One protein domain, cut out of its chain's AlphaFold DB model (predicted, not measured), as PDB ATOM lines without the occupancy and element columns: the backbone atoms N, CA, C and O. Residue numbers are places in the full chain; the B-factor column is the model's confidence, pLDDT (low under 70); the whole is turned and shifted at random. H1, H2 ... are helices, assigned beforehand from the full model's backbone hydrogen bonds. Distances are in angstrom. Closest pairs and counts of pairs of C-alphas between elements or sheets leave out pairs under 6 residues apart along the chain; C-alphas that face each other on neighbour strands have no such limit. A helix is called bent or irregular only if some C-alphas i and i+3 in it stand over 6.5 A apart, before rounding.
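This is residues 413 to 456 of the 586 residues of an uncharacterized protein of Mesorhizobium sp (UniProt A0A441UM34). Three helices follow one another as a bent row: H1 at one end, the short H2 between, and the longest helix, H3, running out to the other end. The link of residues 422 to 431 swings out in a wide loop from the end of H1 before it reaches H2, and past H3 the last residues, 452 to 456, turn off sideways. The printed part has 44 residues with three named helices, in the order H1, H2, H3, and no named strand; the class is all helix. It is compact, with a radius of gyration of the C-alphas of 9.7 A, but elongated in outline, spanning 28 by 18 by 14 A.

From the first printed residue, H1, residues 414 to 421, comes before H2, residues 432 to 436, and the two touch. Their closest C-alphas are those of Leu 414 and Glu 434, 5.2 A apart, and their centres are 9.6 A apart. H2 in turn touches H3, residues 440 to 451, and H3 touches H2 with residues 442 to 443 alone. The closest C-alphas of H2 and H3 are those of Thr 435 and Thr 443, 5.1 A apart, and the centres are 10.1 A apart. H1 and H3 are apart. In H2 and H3 every O i to N i+4 pair is within hydrogen-bond range; in H1 it is 2 of 4, beside 4 of 5 O i to N i+3 pairs.

H1 runs from Leu 414, with its C-alpha at (129.290, 127.087, 195.403), to Val 421, with its C-alpha at (122.291, 131.769, 187.693), 11.4 A from first to last C-alpha. H2, Ala 432 to Arg 436, measures 5.9 A and begins with C-alpha 432 at (131.680, 122.574, 186.424). H3 runs from Leu 440 to Arg 451 over 16.3 A and ends with C-alpha 451 at (132.835, 122.235, 173.021). None of the three helices is bent or irregular.

The two C-alphas farthest apart, those of Glu 415 and Phe 452, are separated by 28.0 A, and the first and last printed C-alphas, those of His 413 and Leu 456, by 23.8 A. The printed part has no cut. The link from H2 to H3, 3 residues, is tight, and the link from H1 to H2, 10 residues, is short; neither is long. The mean pLDDT of the printed part is 78.2, and the model's confidence is low, under 70, at residues 424 to 425 and 428 to 429.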
ATOM      1  N   HIS A 413     133.186 128.765 193.750       79.88
ATOM      2  CA  HIS A 413     132.294 129.381 194.729       79.88
ATOM      3  C   HIS A 413     130.887 128.784 194.617       79.88
ATOM      4  O   HIS A 413     130.076 129.218 193.798       79.88
ATOM      5  N   LEU A 414     130.580 127.790 195.456       78.56
ATOM      6  CA  LEU A 414     129.290 127.087 195.403       78.56
ATOM      7  C   LEU A 414     128.101 128.023 195.661       78.56
ATOM      8  O   LEU A 414     127.090 127.933 194.970       78.56
ATOM      9  N   GLU A 415     128.230 128.947 196.614       75.88
ATOM     10  CA  GLU A 415     127.167 129.906 196.940       75.88
ATOM     11  C   GLU A 415     126.979 130.957 195.838       75.88
ATOM     12  O   GLU A 415     125.849 131.299 195.482       75.88
ATOM     13  N   SER A 416     128.074 131.437 195.238       73.94
ATOM     14  CA  SER A 416     127.979 132.437 194.170       73.94
ATOM     15  C   SER A 416     127.374 131.852 192.896       73.94
ATOM     16  O   SER A 416     126.720 132.583 192.158       73.94
ATOM     17  N   ALA A 417     127.516 130.543 192.658       74.88
ATOM     18  CA  ALA A 417     126.890 129.853 191.537       74.88
ATOM     19  C   ALA A 417     125.371 130.061 191.516       74.88
ATOM     20  O   ALA A 417     124.830 130.469 190.487       74.88
ATOM     21  N   GLY A 418     124.707 129.860 192.661       75.69
ATOM     22  CA  GLY A 418     123.266 130.069 192.819       75.69
ATOM     23  C   GLY A 418     122.852 131.508 192.514       75.69
ATOM     24  O   GLY A 418     121.936 131.738 191.727       75.69
ATOM     25  N   ASN A 419     123.582 132.481 193.056       76.06
ATOM     26  CA  ASN A 419     123.311 133.901 192.810       76.06
ATOM     27  C   ASN A 419     123.564 134.291 191.346       76.06
ATOM     28  O   ASN A 419     122.802 135.054 190.753       76.06
ATOM     29  N   ASN A 420     124.607 133.733 190.733       76.31
ATOM     30  CA  ASN A 420     124.963 134.017 189.350       76.31
ATOM     31  C   ASN A 420     123.895 133.503 188.388       76.31
ATOM     32  O   ASN A 420     123.526 134.235 187.478       76.31
ATOM     33  N   VAL A 421     123.339 132.304 188.589       75.38
ATOM     34  CA  VAL A 421     122.291 131.769 187.693       75.38
ATOM     35  C   VAL A 421     120.917 132.402 187.881       75.38
ATOM     36  O   VAL A 421     120.061 132.297 187.002       75.38
ATOM     37  N   ARG A 422     120.714 133.104 189.001       77.12
ATOM     38  CA  ARG A 422     119.576 134.013 189.207       77.12
ATOM     39  C   ARG A 422     119.758 135.358 188.503       77.12
ATOM     40  O   ARG A 422     118.804 136.120 188.426       77.12
ATOM     41  N   CYS A 423     120.950 135.646 187.975       70.94
ATOM     42  CA  CYS A 423     121.264 136.875 187.237       70.94
ATOM     43  C   CYS A 423     121.632 136.616 185.765       70.94
ATOM     44  O   CYS A 423     121.517 137.511 184.927       70.94
ATOM     45  N   LEU A 424     122.116 135.411 185.453       68.50
ATOM     46  CA  LEU A 424     122.664 135.010 184.164       68.50
ATOM     47  C   LEU A 424     121.935 133.755 183.652       68.50
ATOM     48  O   LEU A 424     121.985 132.710 184.293       68.50
ATOM     49  N   PRO A 425     121.303 133.821 182.474       66.25
ATOM     50  CA  PRO A 425     120.544 132.702 181.908       66.25
ATOM     51  C   PRO A 425     121.397 131.565 181.327       66.25
ATOM     52  O   PRO A 425     120.869 130.475 181.118       66.25
ATOM     53  N   SER A 426     122.690 131.789 181.051       70.69
ATOM     54  CA  SER A 426     123.567 130.768 180.457       70.69
ATOM     55  C   SER A 426     124.606 130.226 181.457       70.69
ATOM     56  O   SER A 426     125.319 131.024 182.077       70.69
ATOM     57  N   PRO A 427     124.768 128.885 181.565       71.88
ATOM     58  CA  PRO A 427     125.820 128.236 182.355       71.88
ATOM     59  C   PRO A 427     127.226 128.465 181.804       71.88
ATOM     60  O   PRO A 427     128.196 128.150 182.486       71.88
ATOM     61  N   PHE A 428     127.362 128.959 180.568       66.44
ATOM     62  CA  PHE A 428     128.620 128.960 179.819       66.44
ATOM     63  C   PHE A 428     129.805 129.558 180.591       66.44
ATOM     64  O   PHE A 428     130.936 129.081 180.477       66.44
ATOM     65  N   ARG A 429     129.534 130.566 181.427       68.94
ATOM     66  CA  ARG A 429     130.539 131.293 182.218       68.94
ATOM     67  C   ARG A 429     130.850 130.673 183.584       68.94
ATOM     68  O   ARG A 429     131.725 131.178 184.276       68.94
ATOM     69  N   LEU A 430     130.147 129.617 183.986       74.00
ATOM     70  CA  LEU A 430     130.300 128.982 185.296       74.00
ATOM     71  C   LEU A 430     131.110 127.693 185.193       74.00
ATOM     72  O   LEU A 430     130.953 126.917 184.250       74.00
ATOM     73  N   GLY A 431     131.991 127.449 186.160       76.19
ATOM     74  CA  GLY A 431     132.757 126.212 186.221       76.19
ATOM     75  C   GLY A 431     131.875 124.995 186.509       76.19
ATOM     76  O   GLY A 431     130.701 125.077 186.882       76.19
ATOM     77  N   ALA A 432     132.429 123.812 186.269       79.00
ATOM     78  CA  ALA A 432     131.680 122.574 186.424       79.00
ATOM     79  C   ALA A 432     131.353 122.255 187.893       79.00
ATOM     80  O   ALA A 432     130.286 121.724 188.181       79.00
ATOM     81  N   TYR A 433     132.228 122.654 188.820       81.69
ATOM     82  CA  TYR A 433     132.000 122.536 190.262       81.69
ATOM     83  C   TYR A 433     130.852 123.439 190.725       81.69
ATOM     84  O   TYR A 433     129.980 122.993 191.467       81.69
ATOM     85  N   GLU A 434     130.797 124.674 190.223       83.31
ATOM     86  CA  GLU A 434     129.706 125.616 190.473       83.31
ATOM     87  C   GLU A 434     128.384 125.133 189.883       83.31
ATOM     88  O   GLU A 434     127.353 125.180 190.540       83.31
ATOM     89  N   THR A 435     128.392 124.655 188.639       82.12
ATOM     90  CA  THR A 435     127.160 124.194 187.982       82.12
ATOM     91  C   THR A 435     126.652 122.869 188.544       82.12
ATOM     92  O   THR A 435     125.447 122.623 188.516       82.12
ATOM     93  N   ARG A 436     127.527 122.027 189.109       83.12
ATOM     94  CA  ARG A 436     127.128 120.722 189.644       83.12
ATOM     95  C   ARG A 436     126.142 120.835 190.806       83.12
ATOM     96  O   ARG A 436     125.279 119.958 190.918       83.12
ATOM     97  N   SER A 437     126.254 121.883 191.631       77.12
ATOM     98  CA  SER A 437     125.308 122.168 192.720       77.12
ATOM     99  C   SER A 437     123.911 122.548 192.210       77.12
ATOM    100  O   SER A 437     122.940 122.421 192.949       77.12
ATOM    101  N   LEU A 438     123.801 122.950 190.939       79.38
ATOM    102  CA  LEU A 438     122.558 123.365 190.286       79.38
ATOM    103  C   LEU A 438     121.879 122.231 189.503       79.38
ATOM    104  O   LEU A 438     120.670 122.269 189.295       79.38
ATOM    105  N   GLY A 439     122.646 121.226 189.070       82.50
ATOM    106  CA  GLY A 439     122.139 120.069 188.327       82.50
ATOM    107  C   GLY A 439     123.088 119.600 187.223       82.50
ATOM    108  O   GLY A 439     123.852 120.381 186.659       82.50
ATOM    109  N   LEU A 440     123.053 118.300 186.901       83.88
ATOM    110  CA  LEU A 440     123.892 117.724 185.834       83.88
ATOM    111  C   LEU A 440     123.530 118.260 184.444       83.88
ATOM    112  O   LEU A 440     124.405 118.427 183.599       83.88
ATOM    113  N   ASP A 441     122.253 118.539 184.210       83.50
ATOM    114  CA  ASP A 441     121.739 119.159 182.991       83.50
ATOM    115  C   ASP A 441     122.384 120.527 182.734       83.50
ATOM    116  O   ASP A 441     122.774 120.831 181.603       83.50
ATOM    117  N   PHE A 442     122.579 121.318 183.791       81.44
ATOM    118  CA  PHE A 442     123.193 122.635 183.697       81.44
ATOM    119  C   PHE A 442     124.697 122.548 183.391       81.44
ATOM    120  O   PHE A 442     125.186 123.232 182.487       81.44
ATOM    121  N   THR A 443     125.418 121.639 184.060       84.62
ATOM    122  CA  THR A 443     126.833 121.356 183.764       84.62
ATOM    123  C   THR A 443     127.028 120.888 182.320       84.62
ATOM    124  O   THR A 443     127.916 121.377 181.620       84.62
ATOM    125  N   PHE A 444     126.174 119.982 181.835       85.44
ATOM    126  CA  PHE A 444     126.259 119.471 180.466       85.44
ATOM    127  C   PHE A 444     125.904 120.517 179.414       85.44
ATOM    128  O   PHE A 444     126.564 120.573 178.379       85.44
ATOM    129  N   SER A 445     124.927 121.388 179.674       84.00
ATOM    130  CA  SER A 445     124.624 122.499 178.769       84.00
ATOM    131  C   SER A 445     125.829 123.432 178.595       84.00
ATOM    132  O   SER A 445     126.176 123.777 177.464       84.00
ATOM    133  N   GLY A 446     126.524 123.773 179.688       82.38
ATOM    134  CA  GLY A 446     127.750 124.577 179.629       82.38
ATOM    135  C   GLY A 446     128.881 123.887 178.859       82.38
ATOM    136  O   GLY A 446     129.535 124.515 178.026       82.38
ATOM    137  N   LEU A 447     129.073 122.583 179.082       83.06
ATOM    138  CA  LEU A 447     130.057 121.772 178.356       83.06
ATOM    139  C   LEU A 447     129.800 121.730 176.848       83.06
ATOM    140  O   LEU A 447     130.722 121.935 176.064       83.06
ATOM    141  N   VAL A 448     128.553 121.488 176.440       84.81
ATOM    142  CA  VAL A 448     128.160 121.439 175.024       84.81
ATOM    143  C   VAL A 448     128.384 122.798 174.360       84.81
ATOM    144  O   VAL A 448     128.974 122.856 173.280       84.81
ATOM    145  N   GLN A 449     127.986 123.893 175.017       83.38
ATOM    146  CA  GLN A 449     128.212 125.245 174.501       83.38
ATOM    147  C   GLN A 449     129.701 125.539 174.292       83.38
ATOM    148  O   GLN A 449     130.072 126.020 173.225       83.38
ATOM    149  N   ARG A 450     130.567 125.190 175.256       79.19
ATOM    150  CA  ARG A 450     132.028 125.334 175.107       79.19
ATOM    151  C   ARG A 450     132.561 124.484 173.971       79.19
ATOM    152  O   ARG A 450     133.194 125.009 173.063       79.19
ATOM    153  N   ARG A 451     132.265 123.184 173.981       79.19
ATOM    154  CA  ARG A 451     132.835 122.235 173.021       79.19
ATOM    155  C   ARG A 451     132.561 122.614 171.572       79.19
ATOM    156  O   ARG A 451     133.452 122.462 170.734       79.19
ATOM    157  N   PHE A 452     131.339 123.048 171.285       80.38
ATOM    158  CA  PHE A 452     130.899 123.375 169.932       80.38
ATOM    159  C   PHE A 452     130.911 124.877 169.646       80.38
ATOM    160  O   PHE A 452     130.424 125.274 168.592       80.38
ATOM    161  N   GLN A 453     131.460 125.693 170.559       79.06
ATOM    162  CA  GLN A 453     131.481 127.158 170.463       79.06
ATOM    163  C   GLN A 453     130.101 127.714 170.087       79.06
ATOM    164  O   GLN A 453     129.967 128.557 169.201       79.06
ATOM    165  N   LEU A 454     129.053 127.176 170.721       82.62
ATOM    166  CA  LEU A 454     127.694 127.605 170.433       82.62
ATOM    167  C   LEU A 454     127.516 129.016 170.987       82.62
ATOM    168  O   LEU A 454     127.545 129.209 172.203       82.62
ATOM    169  N   ASP A 455     127.301 129.976 170.096       81.19
ATOM    170  CA  ASP A 455     126.972 131.357 170.446       81.19
ATOM    171  C   ASP A 455     125.496 131.453 170.866       81.19
ATOM    172  O   ASP A 455     124.659 132.031 170.176       81.19
ATOM    173  N   LEU A 456     125.154 130.768 171.964       79.00
ATOM    174  CA  LEU A 456     123.821 130.808 172.557       79.00
ATOM    175  C   LEU A 456     123.742 131.974 173.534       79.00
ATOM    176  O   LEU A 456     124.428 132.016 174.563       79.00
TER     177      LEU A 456